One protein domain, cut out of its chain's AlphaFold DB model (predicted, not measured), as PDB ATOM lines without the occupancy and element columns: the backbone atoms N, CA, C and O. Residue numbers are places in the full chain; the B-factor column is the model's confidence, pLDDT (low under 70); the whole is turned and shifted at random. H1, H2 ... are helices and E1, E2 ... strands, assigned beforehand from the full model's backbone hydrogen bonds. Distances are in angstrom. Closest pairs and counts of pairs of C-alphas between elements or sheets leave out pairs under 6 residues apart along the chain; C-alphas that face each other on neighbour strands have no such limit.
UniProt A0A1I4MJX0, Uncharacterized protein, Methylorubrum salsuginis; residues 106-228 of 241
ATOM      1  N   ARG A 106     102.912 121.151  83.109       67.19
ATOM      2  CA  ARG A 106     103.508 121.151  84.454       67.19
ATOM      3  C   ARG A 106     102.456 121.048  85.549       67.19
ATOM      4  O   ARG A 106     102.678 120.334  86.521       67.19
ATOM      5  N   GLU A 107     101.337 121.748  85.403       62.94
ATOM      6  CA  GLU A 107     100.191 121.650  86.307       62.94
ATOM      7  C   GLU A 107      99.630 120.230  86.300       62.94
ATOM      8  O   GLU A 107      99.486 119.634  87.364       62.94
ATOM      9  N   VAL A 108      99.439 119.644  85.114       65.44
ATOM     10  CA  VAL A 108      99.036 118.245  84.953       65.44
ATOM     11  C   VAL A 108     100.071 117.322  85.590       65.44
ATOM     12  O   VAL A 108      99.704 116.488  86.399       65.44
ATOM     13  N   GLU A 109     101.368 117.458  85.314       67.06
ATOM     14  CA  GLU A 109     102.410 116.615  85.923       67.06
ATOM     15  C   GLU A 109     102.451 116.732  87.455       67.06
ATOM     16  O   GLU A 109     102.610 115.724  88.149       67.06
ATOM     17  N   ALA A 110     102.269 117.938  87.997       67.12
ATOM     18  CA  ALA A 110     102.182 118.171  89.434       67.12
ATOM     19  C   ALA A 110     100.916 117.539  90.035       67.12
ATOM     20  O   ALA A 110     100.988 116.892  91.082       67.12
ATOM     21  N   GLU A 111      99.775 117.659  89.356       63.41
ATOM     22  CA  GLU A 111      98.514 117.015  89.727       63.41
ATOM     23  C   GLU A 111      98.632 115.486  89.672       63.41
ATOM     24  O   GLU A 111      98.206 114.790  90.595       63.41
ATOM     25  N   GLN A 112      99.287 114.946  88.642       67.75
ATOM     26  CA  GLN A 112      99.584 113.525  88.495       67.75
ATOM     27  C   GLN A 112     100.499 113.029  89.625       67.75
ATOM     28  O   GLN A 112     100.259 111.965  90.202       67.75
ATOM     29  N   ALA A 113     101.532 113.796  89.982       70.81
ATOM     30  CA  ALA A 113     102.427 113.472  91.088       70.81
ATOM     31  C   ALA A 113     101.694 113.481  92.440       70.81
ATOM     32  O   ALA A 113     101.842 112.539  93.221       70.81
ATOM     33  N   ALA A 114     100.862 114.494  92.700       69.44
ATOM     34  CA  ALA A 114     100.041 114.574  93.905       69.44
ATOM     35  C   ALA A 114      99.020 113.425  93.979       69.44
ATOM     36  O   ALA A 114      98.871 112.780  95.019       69.44
ATOM     37  N   SER A 115      98.378 113.104  92.855       69.62
ATOM     38  CA  SER A 115      97.403 112.015  92.756       69.62
ATOM     39  C   SER A 115      98.041 110.647  93.005       69.62
ATOM     40  O   SER A 115      97.464 109.838  93.726       69.62
ATOM     41  N   ARG A 116      99.281 110.415  92.547       72.81
ATOM     42  CA  ARG A 116     100.054 109.199  92.872       72.81
ATOM     43  C   ARG A 116     100.339 109.049  94.368       72.81
ATOM     44  O   ARG A 116     100.353 107.928  94.876       72.81
ATOM     45  N   VAL A 117     100.585 110.148  95.084       77.62
ATOM     46  CA  VAL A 117     100.765 110.121  96.548       77.62
ATOM     47  C   VAL A 117      99.448 109.771  97.238       77.62
ATOM     48  O   VAL A 117      99.433 108.914  98.123       77.62
ATOM     49  N   ALA A 118      98.342 110.383  96.806       76.81
ATOM     50  CA  ALA A 118      97.012 110.090  97.334       76.81
ATOM     51  C   ALA A 118      96.597 108.630  97.081       76.81
ATOM     52  O   ALA A 118      96.090 107.972  97.981       76.81
ATOM     53  N   ASP A 119      96.878 108.101  95.893       80.31
ATOM     54  CA  ASP A 119      96.632 106.709  95.508       80.31
ATOM     55  C   ASP A 119      97.392 105.713  96.393       80.31
ATOM     56  O   ASP A 119      96.794 104.816  96.988       80.31
ATOM     57  N   LYS A 120      98.692 105.937  96.612       80.31
ATOM     58  CA  LYS A 120      99.473 105.127  97.562       80.31
ATOM     59  C   LYS A 120      98.929 105.205  98.987       80.31
ATOM     60  O   LYS A 120      98.961 104.217  99.719       80.31
ATOM     61  N   ALA A 121      98.431 106.368  99.399       82.31
ATOM     62  CA  ALA A 121      97.796 106.515 100.700       82.31
ATOM     63  C   ALA A 121      96.467 105.737 100.786       82.31
ATOM     64  O   ALA A 121      96.191 105.176 101.845       82.31
ATOM     65  N   ARG A 122      95.683 105.634  99.698       84.38
ATOM     66  CA  ARG A 122      94.461 104.796  99.628       84.38
ATOM     67  C   ARG A 122      94.796 103.327  99.805       84.38
ATOM     68  O   ARG A 122      94.214 102.672 100.664       84.38
ATOM     69  N   GLU A 123      95.774 102.841  99.046       85.00
ATOM     70  CA  GLU A 123      96.282 101.472  99.163       85.00
ATOM     71  C   GLU A 123      96.715 101.167 100.606       85.00
ATOM     72  O   GLU A 123      96.293 100.171 101.196       85.00
ATOM     73  N   ALA A 124      97.516 102.052 101.208       82.12
ATOM     74  CA  ALA A 124      97.994 101.886 102.576       82.12
ATOM     75  C   ALA A 124      96.863 101.946 103.618       82.12
ATOM     76  O   ALA A 124      96.886 101.198 104.599       82.12
ATOM     77  N   ALA A 125      95.876 102.824 103.425       82.12
ATOM     78  CA  ALA A 125      94.717 102.931 104.301       82.12
ATOM     79  C   ALA A 125      93.872 101.653 104.256       82.12
ATOM     80  O   ALA A 125      93.592 101.100 105.317       82.12
ATOM     81  N   PHE A 126      93.573 101.149 103.056       84.50
ATOM     82  CA  PHE A 126      92.839  99.900 102.867       84.50
ATOM     83  C   PHE A 126      93.572  98.712 103.487       84.50
ATOM     84  O   PHE A 126      92.991  97.975 104.269       84.50
ATOM     85  N   ARG A 127      94.876  98.547 103.219       81.94
ATOM     86  CA  ARG A 127      95.664  97.432 103.780       81.94
ATOM     87  C   ARG A 127      95.704  97.407 105.303       81.94
ATOM     88  O   ARG A 127      95.803  96.335 105.891       81.94
ATOM     89  N   ARG A 128      95.687  98.580 105.935       81.69
ATOM     90  CA  ARG A 128      95.700  98.711 107.393       81.69
ATOM     91  C   ARG A 128      94.387  98.244 108.022       81.69
ATOM     92  O   ARG A 128      94.435  97.673 109.105       81.69
ATOM     93  N   ASP A 129      93.255  98.516 107.375       81.50
ATOM     94  CA  ASP A 129      91.923  98.221 107.912       81.50
ATOM     95  C   ASP A 129      90.892  97.964 106.792       81.50
ATOM     96  O   ASP A 129      90.042  98.817 106.528       81.50
ATOM     97  N   PRO A 130      90.949  96.808 106.099       82.75
ATOM     98  CA  PRO A 130      90.015  96.501 105.014       82.75
ATOM     99  C   PRO A 130      88.554  96.528 105.478       82.75
ATOM    100  O   PRO A 130      87.692  96.994 104.736       82.75
ATOM    101  N   GLY A 131      88.300  96.108 106.724       82.38
ATOM    102  CA  GLY A 131      86.982  96.022 107.356       82.38
ATOM    103  C   GLY A 131      86.200  97.334 107.386       82.38
ATOM    104  O   GLY A 131      84.969  97.328 107.445       82.38
ATOM    105  N   ARG A 132      86.897  98.473 107.300       85.12
ATOM    106  CA  ARG A 132      86.274  99.797 107.201       85.12
ATOM    107  C   ARG A 132      85.527 100.014 105.883       85.12
ATOM    108  O   ARG A 132      84.566 100.779 105.867       85.12
ATOM    109  N   TRP A 133      85.974  99.389 104.796       84.94
ATOM    110  CA  TRP A 133      85.410  99.577 103.453       84.94
ATOM    111  C   TRP A 133      84.768  98.313 102.891       84.94
ATOM    112  O   TRP A 133      83.796  98.405 102.149       84.94
ATOM    113  N   LEU A 134      85.285  97.145 103.267       83.19
ATOM    114  CA  LEU A 134      84.769  95.845 102.881       83.19
ATOM    115  C   LEU A 134      84.236  95.155 104.134       83.19
ATOM    116  O   LEU A 134      84.996  94.814 105.039       83.19
ATOM    117  N   LYS A 135      82.916  94.982 104.211       80.62
ATOM    118  CA  LYS A 135      82.274  94.382 105.385       80.62
ATOM    119  C   LYS A 135      82.856  92.988 105.653       80.62
ATOM    120  O   LYS A 135      83.044  92.214 104.718       80.62
ATOM    121  N   ASP A 136      83.110  92.692 106.926       80.75
ATOM    122  CA  ASP A 136      83.610  91.395 107.405       80.75
ATOM    123  C   ASP A 136      85.028  91.038 106.897       80.75
ATOM    124  O   ASP A 136      85.489  89.910 107.062       80.75
ATOM    125  N   ALA A 137      85.747  92.013 106.321       81.62
ATOM    126  CA  ALA A 137      87.112  91.830 105.854       81.62
ATOM    127  C   ALA A 137      88.151  92.094 106.951       81.62
ATOM    128  O   ALA A 137      88.118  93.118 107.639       81.62
ATOM    129  N   THR A 138      89.132  91.207 107.069       80.62
ATOM    130  CA  THR A 138      90.266  91.348 107.982       80.62
ATOM    131  C   THR A 138      91.592  91.359 107.219       80.62
ATOM    132  O   THR A 138      91.729  90.737 106.158       80.62
ATOM    133  N   PRO A 139      92.599  92.103 107.711       72.69
ATOM    134  CA  PRO A 139      93.900  92.138 107.067       72.69
ATOM    135  C   PRO A 139      94.597  90.782 107.228       72.69
ATOM    136  O   PRO A 139      94.975  90.389 108.332       72.69
ATOM    137  N   LEU A 140      94.829  90.085 106.115       71.50
ATOM    138  CA  LEU A 140      95.702  88.917 106.099       71.50
ATOM    139  C   LEU A 140      97.158  89.373 105.974       71.50
ATOM    140  O   LEU A 140      97.594  89.881 104.940       71.50
ATOM    141  N   ALA A 141      97.946  89.148 107.024       53.81
ATOM    142  CA  ALA A 141      99.392  89.324 106.978       53.81
ATOM    143  C   ALA A 141     100.038  88.149 106.224       53.81
ATOM    144  O   ALA A 141     100.667  87.292 106.838       53.81
ATOM    145  N   VAL A 142      99.867  88.065 104.901       51.84
ATOM    146  CA  VAL A 142     100.556  87.039 104.102       51.84
ATOM    147  C   VAL A 142     101.896  87.588 103.606       51.84
ATOM    148  O   VAL A 142     101.911  88.487 102.767       51.84
ATOM    149  N   PRO A 143     103.047  87.048 104.061       43.16
ATOM    150  CA  PRO A 143     104.373  87.549 103.682       43.16
ATOM    151  C   PRO A 143     104.787  87.222 102.237       43.16
ATOM    152  O   PRO A 143     105.937  87.437 101.862       43.16
ATOM    153  N   MET A 144     103.908  86.627 101.426       39.84
ATOM    154  CA  MET A 144     104.290  85.986 100.169       39.84
ATOM    155  C   MET A 144     103.256  86.167  99.057       39.84
ATOM    156  O   MET A 144     102.693  85.201  98.559       39.84
ATOM    157  N   LEU A 145     103.097  87.394  98.567       45.09
ATOM    158  CA  LEU A 145     102.769  87.602  97.156       45.09
ATOM    159  C   LEU A 145     103.884  88.437  96.530       45.09
ATOM    160  O   LEU A 145     103.988  89.641  96.712       45.09
ATOM    161  N   ARG A 146     104.773  87.737  95.817       42.22
ATOM    162  CA  ARG A 146     105.963  88.264  95.124       42.22
ATOM    163  C   ARG A 146     105.629  89.074  93.856       42.22
ATOM    164  O   ARG A 146     106.458  89.138  92.957       42.22
ATOM    165  N   ALA A 147     104.426  89.630  93.736       46.03
ATOM    166  CA  ALA A 147     104.056  90.453  92.588       46.03
ATOM    167  C   ALA A 147     103.794  91.887  93.022       46.03
ATOM    168  O   ALA A 147     103.059  92.137  93.975       46.03
ATOM    169  N   GLU A 148     104.405  92.815  92.298       56.84
ATOM    170  CA  GLU A 148     104.152  94.239  92.454       56.84
ATOM    171  C   GLU A 148     102.651  94.515  92.248       56.84
ATOM    172  O   GLU A 148     102.078  94.131  91.231       56.84
ATOM    173  N   GLY A 149     102.011  95.157  93.229       66.50
ATOM    174  CA  GLY A 149     100.656  95.706  93.090       66.50
ATOM    175  C   GLY A 149      99.470  94.832  93.524       66.50
ATOM    176  O   GLY A 149      98.360  95.356  93.539       66.50
ATOM    177  N   CYS A 150      99.653  93.568  93.939       77.12
ATOM    178  CA  CYS A 150      98.551  92.715  94.432       77.12
ATOM    179  C   CYS A 150      98.803  92.164  95.844       77.12
ATOM    180  O   CYS A 150      99.941  91.907  96.231       77.12
ATOM    181  N   TRP A 151      97.734  91.963  96.614       80.25
ATOM    182  CA  TRP A 151      97.755  91.402  97.973       80.25
ATOM    183  C   TRP A 151      96.455  90.638  98.253       80.25
ATOM    184  O   TRP A 151      95.605  90.563  97.376       80.25
ATOM    185  N   ILE A 152      96.292  90.054  99.442       84.19
ATOM    186  CA  ILE A 152      95.086  89.292  99.809       84.19
ATOM    187  C   ILE A 152      94.492  89.771 101.133       84.19
ATOM    188  O   ILE A 152      95.206  90.324 101.972       84.19
ATOM    189  N   ALA A 153      93.191  89.557 101.302       82.81
ATOM    190  CA  ALA A 153      92.445  89.787 102.537       82.81
ATOM    191  C   ALA A 153      91.543  88.577 102.830       82.81
ATOM    192  O   ALA A 153      91.236  87.811 101.918       82.81
ATOM    193  N   ASP A 154      91.170  88.386 104.094       83.44
ATOM    194  CA  ASP A 154      90.167  87.389 104.483       83.44
ATOM    195  C   ASP A 154      88.827  88.101 104.597       83.44
ATOM    196  O   ASP A 154      88.745  89.117 105.288       83.44
ATOM    197  N   ARG A 155      87.807  87.606 103.908       83.94
ATOM    198  CA  ARG A 155      86.435  88.102 103.974       83.94
ATOM    199  C   ARG A 155      85.548  86.938 104.386       83.94
ATOM    200  O   ARG A 155      85.227  86.097 103.558       83.94
ATOM    201  N   ASP A 156      85.177  86.884 105.661       84.19
ATOM    202  CA  ASP A 156      84.304  85.829 106.204       84.19
ATOM    203  C   ASP A 156      84.784  84.394 105.868       84.19
ATOM    204  O   ASP A 156      84.009  83.521 105.478       84.19
ATOM    205  N   GLY A 157      86.097  84.147 105.971       79.38
ATOM    206  CA  GLY A 157      86.708  82.852 105.645       79.38
ATOM    207  C   GLY A 157      86.972  82.602 104.152       79.38
ATOM    208  O   GLY A 157      87.488  81.537 103.801       79.38
ATOM    209  N   GLU A 158      86.655  83.556 103.271       83.56
ATOM    210  CA  GLU A 158      87.083  83.571 101.871       83.56
ATOM    211  C   GLU A 158      88.379  84.376 101.705       83.56
ATOM    212  O   GLU A 158      88.480  85.527 102.131       83.56
ATOM    213  N   VAL A 159      89.371  83.806 101.013       83.94
ATOM    214  CA  VAL A 159      90.574  84.549 100.619       83.94
ATOM    215  C   VAL A 159      90.291  85.315  99.329       83.94
ATOM    216  O   VAL A 159      90.131  84.712  98.269       83.94
ATOM    217  N   VAL A 160      90.289  86.646  99.408       86.19
ATOM    218  CA  VAL A 160      90.032  87.531  98.263       86.19
ATOM    219  C   VAL A 160      91.319  88.177  97.757       86.19
ATOM    220  O   VAL A 160      92.181  88.583  98.545       86.19
ATOM    221  N   LEU A 161      91.453  88.306  96.435       87.06
ATOM    222  CA  LEU A 161      92.579  88.991  95.801       87.06
ATOM    223  C   LEU A 161      92.303  90.492  95.761       87.06
ATOM    224  O   LEU A 161      91.255  90.922  95.310       87.06
ATOM    225  N   CYS A 162      93.252  91.309  96.189       86.88
ATOM    226  CA  CYS A 162      93.144  92.761  96.185       86.88
ATOM    227  C   CYS A 162      94.202  93.379  95.266       86.88
ATOM    228  O   CYS A 162      95.350  92.926  95.221       86.88
ATOM    229  N   THR A 163      93.836  94.451  94.571       86.94
ATOM    230  CA  THR A 163      94.731  95.236  93.713       86.94
ATOM    231  C   THR A 163      94.425  96.728  93.828       86.94
ATOM    232  O   THR A 163      93.312  97.115  94.183       86.94
ATOM    233  N   HIS A 164      95.406  97.580  93.532       85.94
ATOM    234  CA  HIS A 164      95.224  99.032  93.498       85.94
ATOM    235  C   HIS A 164      95.270  99.543  92.053       85.94
ATOM    236  O   HIS A 164      96.212  99.245  91.319       85.94
ATOM    237  N   ALA A 165      94.304 100.379  91.665       83.31
ATOM    238  CA  ALA A 165      94.256 101.008  90.347       83.31
ATOM    239  C   ALA A 165      94.556 102.516  90.423       83.31
ATOM    240  O   ALA A 165      93.887 103.275  91.125       83.31
ATOM    241  N   SER A 166      95.569 102.949  89.663       78.31
ATOM    242  CA  SER A 166      96.002 104.352  89.559       78.31
ATOM    243  C   SER A 166      94.879 105.255  89.047       78.31
ATOM    244  O   SER A 166      94.299 105.003  87.995       78.31
ATOM    245  N   SER A 167      94.615 106.359  89.743       73.00
ATOM    246  CA  SER A 167      93.616 107.360  89.346       73.00
ATOM    247  C   SER A 167      94.083 108.274  88.208       73.00
ATOM    248  O   SER A 167      93.285 109.013  87.636       73.00
ATOM    249  N   VAL A 168      95.375 108.213  87.882       66.56
ATOM    250  CA  VAL A 168      96.093 109.203  87.071       66.56
ATOM    251  C   VAL A 168      96.166 108.818  85.597       66.56
ATOM    252  O   VAL A 168      96.245 109.669  84.713       66.56
ATOM    253  N   CYS A 169      96.157 107.517  85.319       67.19
ATOM    254  CA  CYS A 169      96.316 106.988  83.978       67.19
ATOM    255  C   CYS A 169      95.349 105.825  83.775       67.19
ATOM    256  O   CYS A 169      95.583 104.725  84.270       67.19
ATOM    257  N   ASN A 170      94.293 106.047  82.984       73.31
ATOM    258  CA  ASN A 170      93.284 105.022  82.681       73.31
ATOM    259  C   ASN A 170      93.916 103.731  82.134       73.31
ATOM    260  O   ASN A 170      93.458 102.635  82.440       73.31
ATOM    261  N   ARG A 171      95.011 103.838  81.367       73.31
ATOM    262  CA  ARG A 171      95.743 102.668  80.860       73.31
ATOM    263  C   ARG A 171      96.460 101.896  81.970       73.31
ATOM    264  O   ARG A 171      96.525 100.675  81.902       73.31
ATOM    265  N   GLU A 172      97.020 102.580  82.966       73.19
ATOM    266  CA  GLU A 172      97.638 101.930  84.132       73.19
ATOM    267  C   GLU A 172      96.580 101.294  85.039       73.19
ATOM    268  O   GLU A 172      96.771 100.166  85.492       73.19
ATOM    269  N   ALA A 173      95.448 101.975  85.249       76.19
ATOM    270  CA  ALA A 173      94.297 101.428  85.963       76.19
ATOM    271  C   ALA A 173      93.813 100.128  85.304       76.19
ATOM    272  O   ALA A 173      93.746  99.090  85.959       76.19
ATOM    273  N   GLN A 174      93.592 100.161  83.985       80.88
ATOM    274  CA  GLN A 174      93.139  99.002  83.218       80.88
ATOM    275  C   GLN A 174      94.140  97.840  83.274       80.88
ATOM    276  O   GLN A 174      93.747  96.704  83.518       80.88
ATOM    277  N   ARG A 175      95.442  98.116  83.131       80.25
ATOM    278  CA  ARG A 175      96.492  97.088  83.262       80.25
ATOM    279  C   ARG A 175      96.505  96.428  84.639       80.25
ATOM    280  O   ARG A 175      96.778  95.238  84.733       80.25
ATOM    281  N   SER A 176      96.221  97.192  85.693       79.06
ATOM    282  CA  SER A 176      96.175  96.669  87.063       79.06
ATOM    283  C   SER A 176      94.996  95.705  87.247       79.06
ATOM    284  O   SER A 176      95.155  94.655  87.871       79.06
ATOM    285  N   VAL A 177      93.845  96.018  86.640       82.81
ATOM    286  CA  VAL A 177      92.659  95.144  86.606       82.81
ATOM    287  C   VAL A 177      92.922  93.878  85.785       82.81
ATOM    288  O   VAL A 177      92.672  92.777  86.266       82.81
ATOM    289  N   GLU A 178      93.495  94.000  84.585       84.38
ATOM    290  CA  GLU A 178      93.829  92.857  83.716       84.38
ATOM    291  C   GLU A 178      94.850  91.902  84.358       84.38
ATOM    292  O   GLU A 178      94.724  90.676  84.262       84.38
ATOM    293  N   ALA A 179      95.855  92.453  85.046       81.38
ATOM    294  CA  ALA A 179      96.841  91.667  85.780       81.38
ATOM    295  C   ALA A 179      96.202  90.913  86.957       81.38
ATOM    296  O   ALA A 179      96.491  89.729  87.154       81.38
ATOM    297  N   ALA A 180      95.308  91.570  87.705       82.56
ATOM    298  CA  ALA A 180      94.570  90.937  88.793       82.56
ATOM    299  C   ALA A 180      93.629  89.839  88.276       82.56
ATOM    300  O   ALA A 180      93.623  88.747  88.834       82.56
ATOM    301  N   TYR A 181      92.926  90.077  87.165       82.94
ATOM    302  CA  TYR A 181      92.069  89.081  86.514       82.94
ATOM    303  C   TYR A 181      92.843  87.823  86.110       82.94
ATOM    304  O   TYR A 181      92.491  86.708  86.486       82.94
ATOM    305  N   THR A 182      93.955  88.008  85.393       81.38
ATOM    306  CA  THR A 182      94.819  86.901  84.950       81.38
ATOM    307  C   THR A 182      95.309  86.075  86.137       81.38
ATOM    308  O   THR A 182      95.446  84.854  86.053       81.38
ATOM    309  N   ARG A 183      95.572  86.740  87.265       80.12
ATOM    310  CA  ARG A 183      96.015  86.081  88.484       80.12
ATOM    311  C   ARG A 183      94.890  85.358  89.210       80.12
ATOM    312  O   ARG A 183      95.121  84.246  89.671       80.12
ATOM    313  N   ALA A 184      93.707  85.957  89.282       82.38
ATOM    314  CA  ALA A 184      92.527  85.331  89.860       82.38
ATOM    315  C   ALA A 184      92.221  83.994  89.181       82.38
ATOM    316  O   ALA A 184      92.058  82.989  89.861       82.38
ATOM    317  N   LEU A 185      92.297  83.958  87.848       79.75
ATOM    318  CA  LEU A 185      92.147  82.727  87.074       79.75
ATOM    319  C   LEU A 185      93.232  81.681  87.377       79.75
ATOM    320  O   LEU A 185      92.936  80.494  87.448       79.75
ATOM    321  N   ARG A 186      94.495  82.099  87.528       79.19
ATOM    322  CA  ARG A 186      95.622  81.173  87.739       79.19
ATOM    323  C   ARG A 186      95.645  80.563  89.137       79.19
ATOM    324  O   ARG A 186      95.989  79.396  89.285       79.19
ATOM    325  N   ASP A 187      95.380  81.392  90.136       74.75
ATOM    326  CA  ASP A 187      95.515  81.051  91.551       74.75
ATOM    327  C   ASP A 187      94.137  80.709  92.177       74.75
ATOM    328  O   ASP A 187      94.029  80.611  93.395       74.75
ATOM    329  N   GLU A 188      93.101  80.531  91.342       77.81
ATOM    330  CA  GLU A 188      91.729  80.134  91.708       77.81
ATOM    331  C   GLU A 188      91.034  81.075  92.719       77.81
ATOM    332  O   GLU A 188      90.241  80.647  93.559       77.81
ATOM    333  N   TYR A 189      91.303  82.384  92.633       81.12
ATOM    334  CA  TYR A 189      90.575  83.377  93.428       81.12
ATOM    335  C   TYR A 189      89.207  83.659  92.807       81.12
ATOM    336  O   TYR A 189      89.116  84.046  91.643       81.12
ATOM    337  N   ARG A 190      88.152  83.531  93.615       83.62
ATOM    338  CA  ARG A 190      86.772  83.820  93.200       83.62
ATOM    339  C   ARG A 190      86.448  85.305  93.178       83.62
ATOM    340  O   ARG A 190      85.633  85.717  92.368       83.62
ATOM    341  N   THR A 191      87.113  86.098  94.014       86.56
ATOM    342  CA  THR A 191      86.798  87.519  94.177       86.56
ATOM    343  C   THR A 191      88.044  88.386  94.031       86.56
ATOM    344  O   THR A 191      89.085  88.117  94.646       86.56
ATOM    345  N   VAL A 192      87.925  89.455  93.239       87.25
ATOM    346  CA  VAL A 192      88.939  90.494  93.041       87.25
ATOM    347  C   VAL A 192      88.417  91.846  93.526       87.25
ATOM    348  O   VAL A 192      87.472  92.404  92.975       87.25
ATOM    349  N   ILE A 193      89.091  92.416  94.519       89.44
ATOM    350  CA  ILE A 193      88.834  93.751  95.053       89.44
ATOM    351  C   ILE A 193      89.772  94.756  94.380       89.44
ATOM    352  O   ILE A 193      90.997  94.666  94.510       89.44
ATOM    353  N   VAL A 194      89.212  95.743  93.687       88.81
ATOM    354  CA  VAL A 194      89.963  96.832  93.053       88.81
ATOM    355  C   VAL A 194      89.799  98.100  93.882       88.81
ATOM    356  O   VAL A 194      88.717  98.672  93.956       88.81
ATOM    357  N   VAL A 195      90.887  98.565  94.492       88.50
ATOM    358  CA  VAL A 195      90.898  99.775  95.324       88.50
ATOM    359  C   VAL A 195      91.378 100.973  94.508       88.50
ATOM    360  O   VAL A 195      92.421 100.900  93.855       88.50
ATOM    361  N   GLY A 196      90.684 102.108  94.597       88.19
ATOM    362  CA  GLY A 196      91.191 103.363  94.036       88.19
ATOM    363  C   GLY A 196      90.369 104.599  94.381       88.19
ATOM    364  O   GLY A 196      89.638 104.633  95.369       88.19
ATOM    365  N   ALA A 197      90.570 105.672  93.616       87.50
ATOM    366  CA  ALA A 197      89.895 106.951  93.838       87.50
ATOM    367  C   ALA A 197      88.421 106.925  93.381       87.50
ATOM    368  O   ALA A 197      88.099 106.151  92.482       87.50
ATOM    369  N   PRO A 198      87.557 107.815  93.908       87.38
ATOM    370  CA  PRO A 198      86.172 107.939  93.453       87.38
ATOM    371  C   PRO A 198      86.026 108.062  91.930       87.38
ATOM    372  O   PRO A 198      86.853 108.708  91.276       87.38
ATOM    373  N   GLY A 199      84.993 107.428  91.372       82.56
ATOM    374  CA  GLY A 199      84.754 107.325  89.928       82.56
ATOM    375  C   GLY A 199      85.715 106.374  89.211       82.56
ATOM    376  O   GLY A 199      85.911 106.479  88.002       82.56
ATOM    377  N   LEU A 200      86.413 105.493  89.935       83.31
ATOM    378  CA  LEU A 200      87.223 104.433  89.333       83.31
ATOM    379  C   LEU A 200      86.336 103.444  88.574       83.31
ATOM    380  O   LEU A 200      86.710 103.069  87.466       83.31
ATOM    381  N   GLY A 201      85.179 103.073  89.132       79.75
ATOM    382  CA  GLY A 201      84.259 102.110  88.513       79.75
ATOM    383  C   GLY A 201      83.828 102.511  87.098       79.75
ATOM    384  O   GLY A 201      83.760 101.668  86.214       79.75
ATOM    385  N   ASP A 202      83.666 103.813  86.852       80.12
ATOM    386  CA  ASP A 202      83.303 104.352  85.535       80.12
ATOM    387  C   ASP A 202      84.479 104.381  84.536       80.12
ATOM    388  O   ASP A 202      84.286 104.554  83.329       80.12
ATOM    389  N   ARG A 203      85.723 104.265  85.023       73.31
ATOM    390  CA  ARG A 203      86.956 104.427  84.229       73.31
ATOM    391  C   ARG A 203      87.590 103.112  83.808       73.31
ATOM    392  O   ARG A 203      88.275 103.082  82.782       73.31
ATOM    393  N   VAL A 204      87.424 102.060  84.604       77.31
ATOM    394  CA  VAL A 204      87.974 100.739  84.297       77.31
ATOM    395  C   VAL A 204      86.918  99.868  83.645       77.31
ATOM    396  O   VAL A 204      85.771  99.810  84.074       77.31
ATOM    397  N   LYS A 205      87.320  99.156  82.597       79.56
ATOM    398  CA  LYS A 205      86.495  98.101  82.029       79.56
ATOM    399  C   LYS A 205      86.730  96.854  82.858       79.56
ATOM    400  O   LYS A 205      87.775  96.213  82.725       79.56
ATOM    401  N   ILE A 206      85.768  96.553  83.720       76.12
ATOM    402  CA  ILE A 206      85.697  95.264  84.397       76.12
ATOM    403  C   ILE A 206      85.380  94.233  83.310       76.12
ATOM    404  O   ILE A 206      84.414  94.435  82.573       76.12
ATOM    405  N   PRO A 207      86.215  93.196  83.126       66.25
ATOM    406  CA  PRO A 207      85.885  92.124  82.204       66.25
ATOM    407  C   PRO A 207      84.513  91.562  82.582       66.25
ATOM    408  O   PRO A 207      84.322  91.172  83.734       66.25
ATOM    409  N   ASP A 208      83.574  91.518  81.632       58.56
ATOM    410  CA  ASP A 208      82.391  90.673  81.800       58.56
ATOM    411  C   ASP A 208      82.903  89.272  82.134       58.56
ATOM    412  O   ASP A 208      83.893  88.837  81.530       58.56
ATOM    413  N   ALA A 209      82.286  88.601  83.111       54.03
ATOM    414  CA  ALA A 209      82.626  87.233  83.473       54.03
ATOM    415  C   ALA A 209      82.539  86.367  82.209       54.03
ATOM    416  O   ALA A 209      81.468  85.929  81.794       54.03
ATOM    417  N   MET A 210      83.662  86.194  81.515       43.50
ATOM    418  CA  MET A 210      83.713  85.327  80.359       43.50
ATOM    419  C   MET A 210      83.653  83.920  80.921       43.50
ATOM    420  O   MET A 210      84.577  83.511  81.621       43.50
ATOM    421  N   GLU A 211      82.589  83.187  80.588       43.59
ATOM    422  CA  GLU A 211      82.531  81.730  80.682       43.59
ATOM    423  C   GLU A 211      83.716  81.141  79.897       43.59
ATOM    424  O   GLU A 211      83.634  80.792  78.720       43.59
ATOM    425  N   ARG A 212      84.878  81.075  80.534       43.78
ATOM    426  CA  ARG A 212      85.954  80.173  80.166       43.78
ATOM    427  C   ARG A 212      86.121  79.238  81.339       43.78
ATOM    428  O   ARG A 212      86.820  79.546  82.292       43.78
ATOM    429  N   ASP A 213      85.404  78.128  81.227       49.59
ATOM    430  CA  ASP A 213      85.587  76.906  81.990       49.59
ATOM    431  C   ASP A 213      85.660  77.103  83.520       49.59
ATOM    432  O   ASP A 213      86.722  77.129  84.133       49.59
ATOM    433  N   LEU A 214      84.464  77.112  84.128       52.47
ATOM    434  CA  LEU A 214      84.154  76.631  85.488       52.47
ATOM    435  C   LEU A 214      84.413  77.544  86.703       52.47
ATOM    436  O   LEU A 214      84.093  77.117  87.814       52.47
ATOM    437  N   MET A 215      84.887  78.786  86.548       60.00
ATOM    438  CA  MET A 215      84.954  79.735  87.676       60.00
ATOM    439  C   MET A 215      84.563  81.162  87.272       60.00
ATOM    440  O   MET A 215      85.248  81.800  86.476       60.00
ATOM    441  N   GLU A 216      83.474  81.674  87.852       69.94
ATOM    442  CA  GLU A 216      83.110  83.092  87.767       69.94
ATOM    443  C   GLU A 216      83.974  83.887  88.754       69.94
ATOM    444  O   GLU A 216      83.948  83.621  89.957       69.94
ATOM    445  N   VAL A 217      84.770  84.829  88.237       78.88
ATOM    446  CA  VAL A 217      85.529  85.781  89.057       78.88
ATOM    447  C   VAL A 217      84.675  87.028  89.265       78.88
ATOM    448  O   VAL A 217      84.392  87.751  88.308       78.88
ATOM    449  N   GLU A 218      84.284  87.293  90.506       84.44
ATOM    450  CA  GLU A 218      83.574  88.505  90.903       84.44
ATOM    451  C   GLU A 218      84.555  89.672  91.071       84.44
ATOM    452  O   GLU A 218      85.639  89.525  91.641       84.44
ATOM    453  N   PHE A 219      84.168  90.851  90.586       85.19
ATOM    454  CA  PHE A 219      84.928  92.084  90.766       85.19
ATOM    455  C   PHE A 219      84.148  93.066  91.632       85.19
ATOM    456  O   PHE A 219      83.036  93.458  91.286       85.19
ATOM    457  N   GLU A 220      84.778  93.538  92.704       89.12
ATOM    458  CA  GLU A 220      84.242  94.592  93.563       89.12
ATOM    459  C   GLU A 220      85.176  95.805  93.526       89.12
ATOM    460  O   GLU A 220      86.390  95.684  93.709       89.12
ATOM    461  N   VAL A 221      84.624  96.993  93.275       88.69
ATOM    462  CA  VAL A 221      85.392  98.243  93.257       88.69
ATOM    463  C   VAL A 221      85.186  98.977  94.574       88.69
ATOM    464  O   VAL A 221      84.072  99.368  94.912       88.69
ATOM    465  N   VAL A 222      86.280  99.206  95.297       89.00
ATOM    466  CA  VAL A 222      86.295  99.969  96.546       89.00
ATOM    467  C   VAL A 222      86.896 101.344  96.284       89.00
ATOM    468  O   VAL A 222      88.100 101.504  96.063       89.00
ATOM    469  N   GLU A 223      86.045 102.362  96.333       90.62
ATOM    470  CA  GLU A 223      86.441 103.748  96.118       90.62
ATOM    471  C   GLU A 223      86.692 104.456  97.452       90.62
ATOM    472  O   GLU A 223      85.802 104.557  98.294       90.62
ATOM    473  N   ILE A 224      87.910 104.969  97.651       87.25
ATOM    474  CA  ILE A 224      88.322 105.611  98.906       87.25
ATOM    475  C   ILE A 224      88.490 107.125  98.689       87.25
ATOM    476  O   ILE A 224      89.443 107.559  98.019       87.25
ATOM    477  N   PRO A 225      87.605 107.967  99.258       85.62
ATOM    478  CA  PRO A 225      87.745 109.418  99.224       85.62
ATOM    479  C   PRO A 225      89.044 109.892  99.885       85.62
ATOM    480  O   PRO A 225      89.525 109.307 100.854       85.62
ATOM    481  N   ALA A 226      89.600 111.011  99.410       79.31
ATOM    482  CA  ALA A 226      90.830 111.569  99.983       79.31
ATOM    483  C   ALA A 226      90.683 111.946 101.474       79.31
ATOM    484  O   ALA A 226      91.648 111.846 102.230       79.31
ATOM    485  N   ALA A 227      89.476 112.328 101.909       79.38
ATOM    486  CA  ALA A 227      89.179 112.641 103.308       79.38
ATOM    487  C   ALA A 227      89.375 111.430 104.244       79.38
ATOM    488  O   ALA A 227      89.808 111.585 105.387       79.38
ATOM    489  N   ASP A 228      89.146 110.214 103.742       75.88
ATOM    490  CA  ASP A 228      89.171 108.983 104.538       75.88
ATOM    491  C   ASP A 228      90.566 108.380 104.721       75.88
ATOM    492  O   ASP A 228      90.747 107.462 105.529       75.88
TER     493      ASP A 228
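This is residues 106 to 228 of the 241 residues of an uncharacterized protein of Methylorubrum salsuginis (UniProt A0A1I4MJX0). A strongly twisted sheet of five strands lies between two helices, in three layers: the long H1 runs slantwise over E4 on one face, meeting the sheet with its residues 118 to 128, and H2 runs along E3 and E4 on the other. The printed part has 123 residues, with named elements in the order H1 E1 E2 E3 H2 E4 E5, of mixed class. The mixed sheet, order E1 E2 E3 E4 E5, is antiparallel from E1 to E3 and parallel from E3 to E5. The whole is compact, radius of gyration of the C-alphas 14.4 A, with an elongated outline of 48 by 29 by 25 A.

H1, residues 106 to 128, begins at C-alpha 106 (103.508, 121.151, 84.454) and is 33.0 A long. E1 is residues 137 to 139, E2 150 to 155, and E3 158 to 164, 19.4 A long. H2, residues 170 to 186, is 24.5 A long. E4 is residues 191 to 196, and E5, residues 218 to 223, ends at C-alpha 223 (86.441, 103.748, 96.118).

H1 is on the sheet at a height of 11.6 A; its closest C-alphas to E4 are Asp 119 and Gly 196, 6.6 A. E1, E2 and E3 form a meander, each strand the antiparallel neighbour of the one before, with N 138 and O 154 at 2.8 A and N 162 and O 151 at 2.7 A. E3, H2 and E4 form a strand-helix-strand unit, two parallel neighbour strands joined through a helix, with a right-handed crossover; N 193 and O 161 are 2.7 A apart. H2 has a height of 9.0 A over the sheet; the C-alphas of Thr 163 and Ala 180 are its closest to E3, 6.5 A. E4 and E5 are parallel neighbour strands, with N 192 of E4 and O 218 of E5 within hydrogen-bond range at 2.8 A. In H1 and H2 every O i to N i+4 pair is within hydrogen-bond range.

The C-alphas farthest apart, of Arg 106 and Leu 214, are 48.6 A apart. The printed part has no cut; the link from E4 to E5 is long, 21 residues. Mean pLDDT of the printed part is 75.8, with 30 residues under 70, among them 141 to 149 and 207 to 216.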